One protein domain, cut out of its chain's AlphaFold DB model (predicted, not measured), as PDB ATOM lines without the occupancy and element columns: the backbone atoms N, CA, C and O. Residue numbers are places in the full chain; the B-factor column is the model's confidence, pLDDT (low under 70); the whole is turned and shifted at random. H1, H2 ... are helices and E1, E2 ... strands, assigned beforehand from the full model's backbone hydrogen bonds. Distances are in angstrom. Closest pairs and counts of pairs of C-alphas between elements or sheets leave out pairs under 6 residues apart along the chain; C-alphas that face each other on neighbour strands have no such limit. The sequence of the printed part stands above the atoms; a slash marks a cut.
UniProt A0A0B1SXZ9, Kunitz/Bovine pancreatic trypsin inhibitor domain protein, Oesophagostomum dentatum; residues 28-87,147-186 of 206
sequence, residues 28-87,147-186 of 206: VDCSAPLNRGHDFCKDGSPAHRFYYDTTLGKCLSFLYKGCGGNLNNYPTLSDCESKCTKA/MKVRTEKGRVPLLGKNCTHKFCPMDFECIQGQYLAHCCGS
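Overview. This is residues 28 to 87 and 147 to 186 of the 206 residues of the protein "Kunitz/Bovine pancreatic trypsin inhibitor domain protein" of Oesophagostomum dentatum (UniProt A0A0B1SXZ9). A strand hairpin, E1 and E2, makes the core, with the short helix H1 packed on both strands; two smaller strand hairpins lie farther out, E3 with E4, where E3 meets H1, and E5 with E6, apart from E1, E2 and H1. Long loops fill in the rest: residues 158 to 171 run between the E1 and E2 hairpin and the E5 and E6 hairpin, while residues 28 to 46 and 65 to 76 lie largely on the E1 side. The printed part has 100 residues, with one named helix and six named strands in the order E1, E2, H1, E3, E4, E5, E6, and three antiparallel sheets of two strands each, E1 - E2, E3 - E4 and E5 - E6. The class is mostly strand, although named elements hold 40 of the 100 printed residues, under half. The whole is compact, with a radius of gyration of the C-alphas of 13.0 A, and rounded, spanning 36 by 33 by 26 A.

Arrangement. Residues 28 to 46 have no named element, and their C-alphas lie 9 to 22 A from the mean of all C-alphas. E1, residues 47 to 53, and E2, residues 58 to 64, then form an antiparallel hairpin at 146 degrees between their directions. N 49 and O 62, at 3.0 A, and N 60 and O 51, at 2.8 A, are within hydrogen-bond range. E2 has its centre 1.2 A from the mean of all C-alphas, and E1 2.8 A. H1, residues 77 to 84, has 6 pairs of C-alphas within 8 A with E1, the closest being Phe 50 and Leu 77 at 6.0 A. It has 7 such pairs with E2, the closest being Cys 59 and Cys 80, also at 6.0 A. In H1, every O i to N i+4 pair is within hydrogen-bond range. E3, residues 148 to 151, and H1 have 3 pairs of C-alphas within 8 A, the closest being Ser 78 and Thr 151 at 6.0 A. E3 and E4, residues 154 to 157, form an antiparallel hairpin at 141 degrees, with N 149 and O 156 at 2.9 A. E5, residues 172 to 176, and E6, residues 181 to 185, form the third antiparallel hairpin, at 150 degrees, with N 175 and O 182 at 2.8 A. E4 and E6 have 1 pair of C-alphas within 8 A, Pro 157 and His 182 at 7.4 A. Residues 159 to 160 pair antiparallel with residues 181 to 182 of E6. Among the elements that are apart are E1 and E3, E2 and E6, H1 and E5, and E4 and E5.

Along the chain. E1 begins at C-alpha 47, (248.117, 232.188, 186.637), and is 18.5 A from first to last C-alpha. E2 is 17.6 A long. H1 is 10.5 A long, beginning at C-alpha 77, (245.903, 242.578, 178.701). After the cut, E3 measures 9.6 A and E4 10.3 A. E5 is 12.7 A long, and E6 is 13.4 A long, ending at C-alpha 185, (229.301, 234.322, 187.410).

Size, cuts and confidence. The two C-alphas farthest apart are those of Lys 42 and Ala 87, 39.4 A. Residues 88 to 146 are not printed, and C-alphas 87 and 147 are 26.2 A apart across this cut, which lies in the link from H1 to E3. The links from E1 to E2, E3 to E4 and E5 to E6 are tight, while those from E2 to H1, 12 residues, and from E4 to E5, 14 residues, are long. The mean pLDDT of the printed part is 94.7, and no printed residue is under 70.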
ATOM      1  N   VAL A  28     259.705 239.044 172.527       79.81
ATOM      2  CA  VAL A  28     258.297 239.247 172.194       79.81
ATOM      3  C   VAL A  28     257.975 238.329 171.032       79.81
ATOM      4  O   VAL A  28     258.427 238.555 169.912       79.81
ATOM      5  N   ASP A  29     257.148 237.323 171.293       87.75
ATOM      6  CA  ASP A  29     256.576 236.490 170.245       87.75
ATOM      7  C   ASP A  29     255.057 236.624 170.262       87.75
ATOM      8  O   ASP A  29     254.367 236.142 171.160       87.75
ATOM      9  N   CYS A  30     254.526 237.306 169.255       94.44
ATOM     10  CA  CYS A  30     253.087 237.444 169.045       94.44
ATOM     11  C   CYS A  30     252.534 236.357 168.113       94.44
ATOM     12  O   CYS A  30     251.334 236.301 167.881       94.44
ATOM     13  N   SER A  31     253.399 235.537 167.519       94.50
ATOM     14  CA  SER A  31     253.044 234.555 166.493       94.50
ATOM     15  C   SER A  31     252.982 233.124 167.018       94.50
ATOM     16  O   SER A  31     252.262 232.304 166.447       94.50
ATOM     17  N   ALA A  32     253.687 232.827 168.115       95.94
ATOM     18  CA  ALA A  32     253.617 231.526 168.759       95.94
ATOM     19  C   ALA A  32     252.178 231.178 169.183       95.94
ATOM     20  O   ALA A  32     251.414 232.051 169.599       95.94
ATOM     21  N   PRO A  33     251.783 229.895 169.118       96.19
ATOM     22  CA  PRO A  33     250.456 229.470 169.548       96.19
ATOM     23  C   PRO A  33     250.282 229.653 171.059       96.19
ATOM     24  O   PRO A  33     251.258 229.697 171.808       96.19
ATOM     25  N   LEU A  34     249.037 229.665 171.535       96.69
ATOM     26  CA  LEU A  34     248.764 229.544 172.967       96.69
ATOM     27  C   LEU A  34     249.433 228.281 173.524       96.69
ATOM     28  O   LEU A  34     249.249 227.183 173.000       96.69
ATOM     29  N   ASN A  35     250.161 228.430 174.630       97.50
ATOM     30  CA  ASN A  35     250.770 227.311 175.334       97.50
ATOM     31  C   ASN A  35     250.507 227.427 176.839       97.50
ATOM     32  O   ASN A  35     251.038 228.300 177.524       97.50
ATOM     33  N   ARG A  36     249.682 226.511 177.362       96.88
ATOM     34  CA  ARG A  36     249.307 226.475 178.785       96.88
ATOM     35  C   ARG A  36     250.446 226.018 179.693       96.88
ATOM     36  O   ARG A  36     250.314 226.167 180.902       96.88
ATOM     37  N   GLY A  37     251.530 225.479 179.148       96.00
ATOM     38  CA  GLY A  37     252.586 224.852 179.925       96.00
ATOM     39  C   GLY A  37     252.241 223.428 180.360       96.00
ATOM     40  O   GLY A  37     251.285 222.811 179.874       96.00
ATOM     41  N   HIS A  38     253.038 222.897 181.280       94.19
ATOM     42  CA  HIS A  38     252.937 221.509 181.739       94.19
ATOM     43  C   HIS A  38     251.968 221.352 182.916       94.19
ATOM     44  O   HIS A  38     251.749 222.292 183.668       94.19
ATOM     45  N   ASP A  39     251.390 220.157 183.084       90.50
ATOM     46  CA  ASP A  39     250.493 219.841 184.214       90.50
ATOM     47  C   ASP A  39     251.195 219.834 185.573       90.50
ATOM     48  O   ASP A  39     250.578 220.164 186.582       90.50
ATOM     49  N   PHE A  40     252.485 219.504 185.593       91.56
ATOM     50  CA  PHE A  40     253.276 219.417 186.813       91.56
ATOM     51  C   PHE A  40     254.405 220.441 186.779       91.56
ATOM     52  O   PHE A  40     255.325 220.347 185.966       91.56
ATOM     53  N   CYS A  41     254.335 221.401 187.695       91.81
ATOM     54  CA  CYS A  41     255.316 222.459 187.864       91.81
ATOM     55  C   CYS A  41     255.877 222.403 189.281       91.81
ATOM     56  O   CYS A  41     255.112 222.398 190.240       91.81
ATOM     57  N   LYS A  42     257.208 222.332 189.410       89.88
ATOM     58  CA  LYS A  42     257.878 222.282 190.720       89.88
ATOM     59  C   LYS A  42     257.837 223.639 191.428       89.88
ATOM     60  O   LYS A  42     257.460 223.698 192.588       89.88
ATOM     61  N   ASP A  43     258.142 224.705 190.687       87.25
ATOM     62  CA  ASP A  43     258.374 226.046 191.246       87.25
ATOM     63  C   ASP A  43     257.448 227.122 190.639       87.25
ATOM     64  O   ASP A  43     257.761 228.310 190.655       87.25
ATOM     65  N   GLY A  44     256.311 226.721 190.058       87.00
ATOM     66  CA  GLY A  44     255.395 227.627 189.362       87.00
ATOM     67  C   GLY A  44     253.935 227.365 189.709       87.00
ATOM     68  O   GLY A  44     253.497 226.217 189.713       87.00
ATOM     69  N   SER A  45     253.181 228.437 189.949       91.19
ATOM     70  CA  SER A  45     251.748 228.375 190.253       91.19
ATOM     71  C   SER A  45     250.900 228.769 189.040       91.19
ATOM     72  O   SER A  45     251.324 229.630 188.259       91.19
ATOM     73  N   PRO A  46     249.687 228.205 188.882       94.25
ATOM     74  CA  PRO A  46     248.771 228.620 187.832       94.25
ATOM     75  C   PRO A  46     248.450 230.114 187.901       94.25
ATOM     76  O   PRO A  46     248.240 230.670 188.978       94.25
ATOM     77  N   ALA A  47     248.392 230.762 186.742       94.56
ATOM     78  CA  ALA A  47     248.117 232.188 186.637       94.56
ATOM     79  C   ALA A  47     247.280 232.500 185.396       94.56
ATOM     80  O   ALA A  47     247.461 231.901 184.331       94.56
ATOM     81  N   HIS A  48     246.394 233.486 185.522       95.56
ATOM     82  CA  HIS A  48     245.719 234.072 184.370       95.56
ATOM     83  C   HIS A  48     246.731 234.879 183.560       95.56
ATOM     84  O   HIS A  48     247.452 235.716 184.105       95.56
ATOM     85  N   ARG A  49     246.795 234.593 182.264       97.69
ATOM     86  CA  ARG A  49     247.703 235.232 181.311       97.69
ATOM     87  C   ARG A  49     246.950 235.584 180.038       97.69
ATOM     88  O   ARG A  49     245.806 235.165 179.844       97.69
ATOM     89  N   PHE A  50     247.599 236.361 179.185       98.31
ATOM     90  CA  PHE A  50     247.100 236.762 177.877       98.31
ATOM     91  C   PHE A  50     248.061 236.288 176.795       98.31
ATOM     92  O   PHE A  50     249.270 236.287 177.004       98.31
ATOM     93  N   TYR A  51     247.521 235.890 175.652       98.25
ATOM     94  CA  TYR A  51     248.284 235.597 174.442       98.25
ATOM     95  C   TYR A  51     247.652 236.355 173.275       98.25
ATOM     96  O   TYR A  51     246.446 236.608 173.278       98.25
ATOM     97  N   TYR A  52     248.450 236.724 172.283       97.88
ATOM     98  CA  TYR A  52     247.966 237.317 171.049       97.88
ATOM     99  C   TYR A  52     247.528 236.226 170.077       97.88
ATOM    100  O   TYR A  52     248.311 235.356 169.697       97.88
ATOM    101  N   ASP A  53     246.270 236.279 169.662       97.19
ATOM    102  CA  ASP A  53     245.716 235.421 168.630       97.19
ATOM    103  C   ASP A  53     245.832 236.127 167.276       97.19
ATOM    104  O   ASP A  53     245.134 237.108 167.013       97.19
ATOM    105  N   THR A  54     246.729 235.651 166.412       94.44
ATOM    106  CA  THR A  54     247.017 236.285 165.113       94.44
ATOM    107  C   THR A  54     245.842 236.228 164.142       94.44
ATOM    108  O   THR A  54     245.693 237.141 163.327       94.44
ATOM    109  N   THR A  55     244.995 235.199 164.252       93.75
ATOM    110  CA  THR A  55     243.772 235.046 163.455       93.75
ATOM    111  C   THR A  55     242.761 236.132 163.809       93.75
ATOM    112  O   THR A  55     242.246 236.809 162.925       93.75
ATOM    113  N   LEU A  56     242.514 236.347 165.105       95.12
ATOM    114  CA  LEU A  56     241.560 237.355 165.579       95.12
ATOM    115  C   LEU A  56     242.161 238.764 165.689       95.12
ATOM    116  O   LEU A  56     241.421 239.739 165.832       95.12
ATOM    117  N   GLY A  57     243.489 238.876 165.648       94.62
ATOM    118  CA  GLY A  57     244.218 240.116 165.900       94.62
ATOM    119  C   GLY A  57     243.971 240.672 167.303       94.62
ATOM    120  O   GLY A  57     243.851 241.886 167.463       94.62
ATOM    121  N   LYS A  58     243.801 239.798 168.305       95.25
ATOM    122  CA  LYS A  58     243.402 240.180 169.670       95.25
ATOM    123  C   LYS A  58     244.176 239.434 170.738       95.25
ATOM    124  O   LYS A  58     244.498 238.261 170.590       95.25
ATOM    125  N   CYS A  59     244.381 240.116 171.856       97.69
ATOM    126  CA  CYS A  59     244.886 239.523 173.080       97.69
ATOM    127  C   CYS A  59     243.754 238.844 173.854       97.69
ATOM    128  O   CYS A  59     242.774 239.491 174.221       97.69
ATOM    129  N   LEU A  60     243.888 237.542 174.097       98.44
ATOM    130  CA  LEU A  60     242.863 236.699 174.712       98.44
ATOM    131  C   LEU A  60     243.419 235.982 175.936       98.44
ATOM    132  O   LEU A  60     244.603 235.653 176.004       98.44
ATOM    133  N   SER A  61     242.560 235.747 176.923       98.56
ATOM    134  CA  SER A  61     242.970 235.158 178.191       98.56
ATOM    135  C   SER A  61     243.025 233.631 178.150       98.56
ATOM    136  O   SER A  61     242.242 232.967 177.463       98.56
ATOM    137  N   PHE A  62     243.953 233.071 178.926       98.56
ATOM    138  CA  PHE A  62     244.104 231.643 179.179       98.56
ATOM    139  C   PHE A  62     244.668 231.387 180.580       98.56
ATOM    140  O   PHE A  62     245.285 232.262 181.189       98.56
ATOM    141  N   LEU A  63     244.472 230.167 181.088       97.88
ATOM    142  CA  LEU A  63     245.136 229.703 182.304       97.88
ATOM    143  C   LEU A  63     246.474 229.051 181.954       97.88
ATOM    144  O   LEU A  63     246.517 227.924 181.437       97.88
ATOM    145  N   TYR A  64     247.550 229.763 182.274       97.75
ATOM    146  CA  TYR A  64     248.905 229.233 182.301       97.75
ATOM    147  C   TYR A  64     249.088 228.381 183.558       97.75
ATOM    148  O   TYR A  64     248.667 228.778 184.641       97.75
ATOM    149  N   LYS A  65     249.705 227.208 183.424       96.50
ATOM    150  CA  LYS A  65     249.842 226.222 184.505       96.50
ATOM    151  C   LYS A  65     251.002 226.509 185.464       96.50
ATOM    152  O   LYS A  65     251.090 225.866 186.500       96.50
ATOM    153  N   GLY A  66     251.848 227.495 185.155       95.38
ATOM    154  CA  GLY A  66     252.894 227.992 186.056       95.38
ATOM    155  C   GLY A  66     254.324 227.741 185.581       95.38
ATOM    156  O   GLY A  66     255.225 228.471 185.980       95.38
ATOM    157  N   CYS A  67     254.543 226.783 184.680       95.38
ATOM    158  CA  CYS A  67     255.853 226.478 184.096       95.38
ATOM    159  C   CYS A  67     255.743 226.011 182.636       95.38
ATOM    160  O   CYS A  67     254.688 225.553 182.186       95.38
ATOM    161  N   GLY A  68     256.858 226.087 181.906       94.31
ATOM    162  CA  GLY A  68     256.899 225.822 180.468       94.31
ATOM    163  C   GLY A  68     256.283 226.978 179.683       94.31
ATOM    164  O   GLY A  68     256.458 228.140 180.037       94.31
ATOM    165  N   GLY A  69     255.533 226.666 178.630       93.88
ATOM    166  CA  GLY A  69     254.934 227.696 177.787       93.88
ATOM    167  C   GLY A  69     255.893 228.223 176.719       93.88
ATOM    168  O   GLY A  69     256.920 227.621 176.420       93.88
ATOM    169  N   ASN A  70     255.512 229.346 176.124       96.00
ATOM    170  CA  ASN A  70     256.318 230.115 175.183       96.00
ATOM    171  C   ASN A  70     256.160 231.613 175.497       96.00
ATOM    172  O   ASN A  70     255.542 231.986 176.496       96.00
ATOM    173  N   LEU A  71     256.725 232.460 174.642       95.88
ATOM    174  CA  LEU A  71     256.806 233.906 174.848       95.88
ATOM    175  C   LEU A  71     255.517 234.659 174.520       95.88
ATOM    176  O   LEU A  71     255.379 235.820 174.904       95.88
ATOM    177  N   ASN A  72     254.541 234.000 173.889       97.31
ATOM    178  CA  ASN A  72     253.203 234.550 173.702       97.31
ATOM    179  C   ASN A  72     252.386 234.411 175.002       97.31
ATOM    180  O   ASN A  72     251.375 233.710 175.073       97.31
ATOM    181  N   ASN A  73     252.901 235.012 176.075       97.25
ATOM    182  CA  ASN A  73     252.409 234.864 177.437       97.25
ATOM    183  C   ASN A  73     252.666 236.151 178.229       97.25
ATOM    184  O   ASN A  73     253.771 236.416 178.704       97.25
ATOM    185  N   TYR A  74     251.613 236.943 178.398       97.06
ATOM    186  CA  TYR A  74     251.662 238.268 179.003       97.06
ATOM    187  C   TYR A  74     250.876 238.298 180.320       97.06
ATOM    188  O   TYR A  74     249.805 237.684 180.412       97.06
ATOM    189  N   PRO A  75     251.371 238.993 181.360       95.50
ATOM    190  CA  PRO A  75     250.706 239.032 182.660       95.50
ATOM    191  C   PRO A  75     249.441 239.898 182.655       95.50
ATOM    192  O   PRO A  75     248.519 239.624 183.421       95.50
ATOM    193  N   THR A  76     249.362 240.904 181.782       96.12
ATOM    194  CA  THR A  76     248.181 241.762 181.652       96.12
ATOM    195  C   THR A  76     247.726 241.897 180.201       96.12
ATOM    196  O   THR A  76     248.493 241.671 179.261       96.12
ATOM    197  N   LEU A  77     246.458 242.281 180.020       96.56
ATOM    198  CA  LEU A  77     245.903 242.578 178.701       96.56
ATOM    199  C   LEU A  77     246.670 243.729 178.037       96.56
ATOM    200  O   LEU A  77     247.050 243.615 176.878       96.56
ATOM    201  N   SER A  78     246.959 244.793 178.791       95.31
ATOM    202  CA  SER A  78     247.682 245.967 178.291       95.31
ATOM    203  C   SER A  78     249.119 245.642 177.866       95.31
ATOM    204  O   SER A  78     249.581 246.158 176.849       95.31
ATOM    205  N   ASP A  79     249.806 244.727 178.558       94.88
ATOM    206  CA  ASP A  79     251.133 244.256 178.130       94.88
ATOM    207  C   ASP A  79     251.072 243.500 176.802       94.88
ATOM    208  O   ASP A  79     251.936 243.675 175.948       94.88
ATOM    209  N   CYS A  80     250.050 242.664 176.612       96.44
ATOM    210  CA  CYS A  80     249.860 241.958 175.350       96.44
ATOM    211  C   CYS A  80     249.525 242.938 174.217       96.44
ATOM    212  O   CYS A  80     250.133 242.889 173.147       96.44
ATOM    213  N   GLU A  81     248.580 243.854 174.450       94.06
ATOM    214  CA  GLU A  81     248.119 244.797 173.430       94.06
ATOM    215  C   GLU A  81     249.230 245.758 172.999       94.06
ATOM    216  O   GLU A  81     249.406 245.975 171.803       94.06
ATOM    217  N   SER A  82     250.011 246.284 173.948       93.00
ATOM    218  CA  SER A  82     251.128 247.191 173.652       93.00
ATOM    219  C   SER A  82     252.248 246.525 172.850       93.00
ATOM    220  O   SER A  82     252.904 247.191 172.052       93.00
ATOM    221  N   LYS A  83     252.462 245.217 173.033       93.44
ATOM    222  CA  LYS A  83     253.516 244.461 172.343       93.44
ATOM    223  C   LYS A  83     253.083 243.910 170.986       93.44
ATOM    224  O   LYS A  83     253.905 243.842 170.076       93.44
ATOM    225  N   CYS A  84     251.820 243.505 170.849       94.44
ATOM    226  CA  CYS A  84     251.375 242.707 169.706       94.44
ATOM    227  C   CYS A  84     250.339 243.374 168.803       94.44
ATOM    228  O   CYS A  84     250.270 243.047 167.613       94.44
ATOM    229  N   THR A  85     249.537 244.304 169.320       90.44
ATOM    230  CA  THR A  85     248.472 244.924 168.528       90.44
ATOM    231  C   THR A  85     249.044 246.071 167.701       90.44
ATOM    232  O   THR A  85     249.466 247.097 168.228       90.44
ATOM    233  N   LYS A  86     249.038 245.917 166.374       83.19
ATOM    234  CA  LYS A  86     249.460 246.968 165.438       83.19
ATOM    235  C   LYS A  86     248.274 247.862 165.081       83.19
ATOM    236  O   LYS A  86     247.222 247.354 164.698       83.19
ATOM    237  N   ALA A  87     248.461 249.180 165.145       70.06
ATOM    238  CA  ALA A  87     247.402 250.165 164.895       70.06
ATOM    239  C   ALA A  87     246.822 250.124 163.464       70.06
ATOM    240  O   ALA A  87     245.683 250.527 163.257       70.06
ATOM    241  N   MET A 147     232.483 238.999 184.050       95.75
ATOM    242  CA  MET A 147     233.869 239.164 184.484       95.75
ATOM    243  C   MET A 147     234.558 240.234 183.642       95.75
ATOM    244  O   MET A 147     234.506 240.208 182.410       95.75
ATOM    245  N   LYS A 148     235.233 241.170 184.309       95.75
ATOM    246  CA  LYS A 148     235.951 242.270 183.661       95.75
ATOM    247  C   LYS A 148     237.379 242.355 184.172       95.75
ATOM    248  O   LYS A 148     237.618 242.190 185.366       95.75
ATOM    249  N   VAL A 149     238.306 242.692 183.284       95.12
ATOM    250  CA  VAL A 149     239.696 243.012 183.622       95.12
ATOM    251  C   VAL A 149     239.935 244.508 183.559       95.12
ATOM    252  O   VAL A 149     239.264 245.237 182.829       95.12
ATOM    253  N   ARG A 150     240.880 244.982 184.371       92.88
ATOM    254  CA  ARG A 150     241.307 246.378 184.358       92.88
ATOM    255  C   ARG A 150     242.363 246.573 183.273       92.88
ATOM    256  O   ARG A 150     243.297 245.789 183.172       92.88
ATOM    257  N   THR A 151     242.213 247.655 182.530       91.00
ATOM    258  CA  THR A 151     243.195 248.208 181.597       91.00
ATOM    259  C   THR A 151     243.449 249.665 181.972       91.00
ATOM    260  O   THR A 151     242.741 250.227 182.817       91.00
ATOM    261  N   GLU A 152     244.409 250.303 181.314       89.12
ATOM    262  CA  GLU A 152     244.635 251.750 181.426       89.12
ATOM    263  C   GLU A 152     243.394 252.572 181.033       89.12
ATOM    264  O   GLU A 152     243.126 253.615 181.623       89.12
ATOM    265  N   LYS A 153     242.583 252.064 180.095       88.00
ATOM    266  CA  LYS A 153     241.378 252.724 179.561       88.00
ATOM    267  C   LYS A 153     240.098 252.397 180.340       88.00
ATOM    268  O   LYS A 153     239.012 252.824 179.957       88.00
ATOM    269  N   GLY A 154     240.203 251.631 181.426       92.75
ATOM    270  CA  GLY A 154     239.072 251.225 182.260       92.75
ATOM    271  C   GLY A 154     238.843 249.715 182.281       92.75
ATOM    272  O   GLY A 154     239.751 248.920 182.036       92.75
ATOM    273  N   ARG A 155     237.629 249.301 182.659       94.81
ATOM    274  CA  ARG A 155     237.267 247.884 182.808       94.81
ATOM    275  C   ARG A 155     236.611 247.346 181.541       94.81
ATOM    276  O   ARG A 155     235.528 247.801 181.186       94.81
ATOM    277  N   VAL A 156     237.217 246.327 180.940       96.50
ATOM    278  CA  VAL A 156     236.726 245.650 179.724       96.50
ATOM    279  C   VAL A 156     236.368 244.190 180.023       96.50
ATOM    280  O   VAL A 156     236.866 243.652 181.016       96.50
ATOM    281  N   PRO A 157     235.495 243.540 179.231       97.75
ATOM    282  CA  PRO A 157     235.183 242.120 179.402       97.75
ATOM    283  C   PRO A 157     236.443 241.242 179.400       97.75
ATOM    284  O   PRO A 157     237.356 241.456 178.604       97.75
ATOM    285  N   LEU A 158     236.497 240.244 180.286       97.81
ATOM    286  CA  LEU A 158     237.510 239.193 180.212       97.81
ATOM    287  C   LEU A 158     237.115 238.220 179.096       97.81
ATOM    288  O   LEU A 158     236.176 237.440 179.259       97.81
ATOM    289  N   LEU A 159     237.839 238.272 177.980       98.56
ATOM    290  CA  LEU A 159     237.582 237.443 176.806       98.56
ATOM    291  C   LEU A 159     238.663 236.373 176.646       98.56
ATOM    292  O   LEU A 159     239.852 236.629 176.847       98.56
ATOM    293  N   GLY A 160     238.243 235.180 176.245       98.44
ATOM    294  CA  GLY A 160     239.104 234.097 175.781       98.44
ATOM    295  C   GLY A 160     238.659 233.627 174.397       98.44
ATOM    296  O   GLY A 160     237.596 234.012 173.924       98.44
ATOM    297  N   LYS A 161     239.451 232.780 173.736       97.81
ATOM    298  CA  LYS A 161     239.035 232.159 172.462       97.81
ATOM    299  C   LYS A 161     238.112 230.967 172.685       97.81
ATOM    300  O   LYS A 161     237.114 230.787 171.996       97.81
ATOM    301  N   ASN A 162     238.472 230.131 173.657       97.88
ATOM    302  CA  ASN A 162     237.791 228.874 173.907       97.88
ATOM    303  C   ASN A 162     237.736 228.554 175.406       97.88
ATOM    304  O   ASN A 162     238.720 228.736 176.127       97.88
ATOM    305  N   CYS A 163     236.614 228.018 175.882       98.50
ATOM    306  CA  CYS A 163     236.444 227.612 177.279       98.50
ATOM    307  C   CYS A 163     237.417 226.509 177.731       98.50
ATOM    308  O   CYS A 163     237.737 226.398 178.919       98.50
ATOM    309  N   THR A 164     237.966 225.727 176.800       97.81
ATOM    310  CA  THR A 164     239.020 224.731 177.071       97.81
ATOM    311  C   THR A 164     240.334 225.370 177.546       97.81
ATOM    312  O   THR A 164     241.143 224.699 178.190       97.81
ATOM    313  N   HIS A 165     240.525 226.676 177.324       97.56
ATOM    314  CA  HIS A 165     241.677 227.432 177.819       97.56
ATOM    315  C   HIS A 165     241.577 227.775 179.317       97.56
ATOM    316  O   HIS A 165     242.539 228.293 179.883       97.56
ATOM    317  N   LYS A 166     240.444 227.456 179.968       97.25
ATOM    318  CA  LYS A 166     240.214 227.562 181.425       97.25
ATOM    319  C   LYS A 166     240.487 228.955 182.011       97.25
ATOM    320  O   LYS A 166     240.939 229.070 183.138       97.25
ATOM    321  N   PHE A 167     240.210 230.009 181.248       97.56
ATOM    322  CA  PHE A 167     240.546 231.387 181.617       97.56
ATOM    323  C   PHE A 167     239.569 232.049 182.599       97.56
ATOM    324  O   PHE A 167     239.897 233.105 183.137       97.56
ATOM    325  N   CYS A 168     238.391 231.467 182.840       96.94
ATOM    326  CA  CYS A 168     237.455 232.001 183.824       96.94
ATOM    327  C   CYS A 168     237.937 231.724 185.254       96.94
ATOM    328  O   CYS A 168     238.414 230.618 185.524       96.94
ATOM    329  N   PRO A 169     237.832 232.709 186.163       93.56
ATOM    330  CA  PRO A 169     238.152 232.516 187.574       93.56
ATOM    331  C   PRO A 169     237.124 231.600 188.258       93.56
ATOM    332  O   PRO A 169     236.092 231.251 187.683       93.56
ATOM    333  N   MET A 170     237.398 231.244 189.515       88.62
ATOM    334  CA  MET A 170     236.446 230.532 190.374       88.62
ATOM    335  C   MET A 170     235.108 231.291 190.460       88.62
ATOM    336  O   MET A 170     235.095 232.518 190.403       88.62
ATOM    337  N   ASP A 171     233.996 230.556 190.548       89.50
ATOM    338  CA  ASP A 171     232.605 231.058 190.586       89.50
ATOM    339  C   ASP A 171     232.090 231.752 189.313       89.50
ATOM    340  O   ASP A 171     230.936 232.193 189.256       89.50
ATOM    341  N   PHE A 172     232.909 231.801 188.262       95.00
ATOM    342  CA  PHE A 172     232.483 232.220 186.936       95.00
ATOM    343  C   PHE A 172     232.432 231.031 185.983       95.00
ATOM    344  O   PHE A 172     233.409 230.313 185.771       95.00
ATOM    345  N   GLU A 173     231.281 230.859 185.346       96.25
ATOM    346  CA  GLU A 173     231.089 229.886 184.282       96.25
ATOM    347  C   GLU A 173     231.578 230.467 182.959       96.25
ATOM    348  O   GLU A 173     231.319 231.629 182.632       96.25
ATOM    349  N   CYS A 174     232.270 229.641 182.178       98.06
ATOM    350  CA  CYS A 174     232.651 230.004 180.824       98.06
ATOM    351  C   CYS A 174     231.490 229.768 179.860       98.06
ATOM    352  O   CYS A 174     230.966 228.657 179.781       98.06
ATOM    353  N   ILE A 175     231.138 230.795 179.096       98.19
ATOM    354  CA  ILE A 175     230.159 230.737 178.017       98.19
ATOM    355  C   ILE A 175     230.916 230.799 176.694       98.19
ATOM    356  O   ILE A 175     231.596 231.786 176.399       98.19
ATOM    357  N   GLN A 176     230.804 229.729 175.909       98.50
ATOM    358  CA  GLN A 176     231.425 229.606 174.594       98.50
ATOM    359  C   GLN A 176     230.529 230.246 173.527       98.50
ATOM    360  O   GLN A 176     229.394 229.811 173.344       98.50
ATOM    361  N   GLY A 177     231.047 231.246 172.820       97.94
ATOM    362  CA  GLY A 177     230.484 231.763 171.573       97.94
ATOM    363  C   GLY A 177     231.115 231.106 170.346       97.94
ATOM    364  O   GLY A 177     231.896 230.154 170.457       97.94
ATOM    365  N   GLN A 178     230.778 231.620 169.169       97.62
ATOM    366  CA  GLN A 178     231.301 231.167 167.886       97.62
ATOM    367  C   GLN A 178     232.773 231.556 167.692       97.62
ATOM    368  O   GLN A 178     233.554 230.751 167.189       97.62
ATOM    369  N   TYR A 179     233.158 232.768 168.097       97.94
ATOM    370  CA  TYR A 179     234.499 233.322 167.874       97.94
ATOM    371  C   TYR A 179     235.276 233.522 169.175       97.94
ATOM    372  O   TYR A 179     236.500 233.375 169.210       97.94
ATOM    373  N   LEU A 180     234.565 233.873 170.243       98.56
ATOM    374  CA  LEU A 180     235.097 234.206 171.552       98.56
ATOM    375  C   LEU A 180     234.306 233.489 172.643       98.56
ATOM    376  O   LEU A 180     233.188 233.017 172.465       98.56
ATOM    377  N   ALA A 181     234.898 233.439 173.822       98.62
ATOM    378  CA  ALA A 181     234.276 232.980 175.042       98.62
ATOM    379  C   ALA A 181     234.382 234.073 176.106       98.62
ATOM    380  O   ALA A 181     235.337 234.854 176.131       98.62
ATOM    381  N   HIS A 182     233.421 234.098 177.020       98.56
ATOM    382  CA  HIS A 182     233.383 235.049 178.128       98.56
ATOM    383  C   HIS A 182     232.967 234.356 179.424       98.56
ATOM    384  O   HIS A 182     232.557 233.197 179.419       98.56
ATOM    385  N   CYS A 183     233.091 235.061 180.545       98.19
ATOM    386  CA  CYS A 183     232.834 234.496 181.863       98.19
ATOM    387  C   CYS A 183     231.651 235.196 182.538       98.19
ATOM    388  O   CYS A 183     231.710 236.405 182.789       98.19
ATOM    389  N   CYS A 184     230.618 234.425 182.879       97.44
ATOM    390  CA  CYS A 184     229.452 234.882 183.630       97.44
ATOM    391  C   CYS A 184     229.365 234.148 184.966       97.44
ATOM    392  O   CYS A 184     229.337 232.923 185.007       97.44
ATOM    393  N   GLY A 185     229.289 234.889 186.063       93.44
ATOM    394  CA  GLY A 185     229.301 234.322 187.410       93.44
ATOM    395  C   GLY A 185     228.301 234.995 188.326       93.44
ATOM    396  O   GLY A 185     227.772 236.063 188.018       93.44
ATOM    397  N   SER A 186     228.021 234.371 189.461       81.56
ATOM    398  CA  SER A 186     227.239 235.025 190.505       81.56
ATOM    399  C   SER A 186     228.167 235.843 191.393       81.56
ATOM    400  O   SER A 186     229.280 235.419 191.699       81.56
TER     401      SER A 186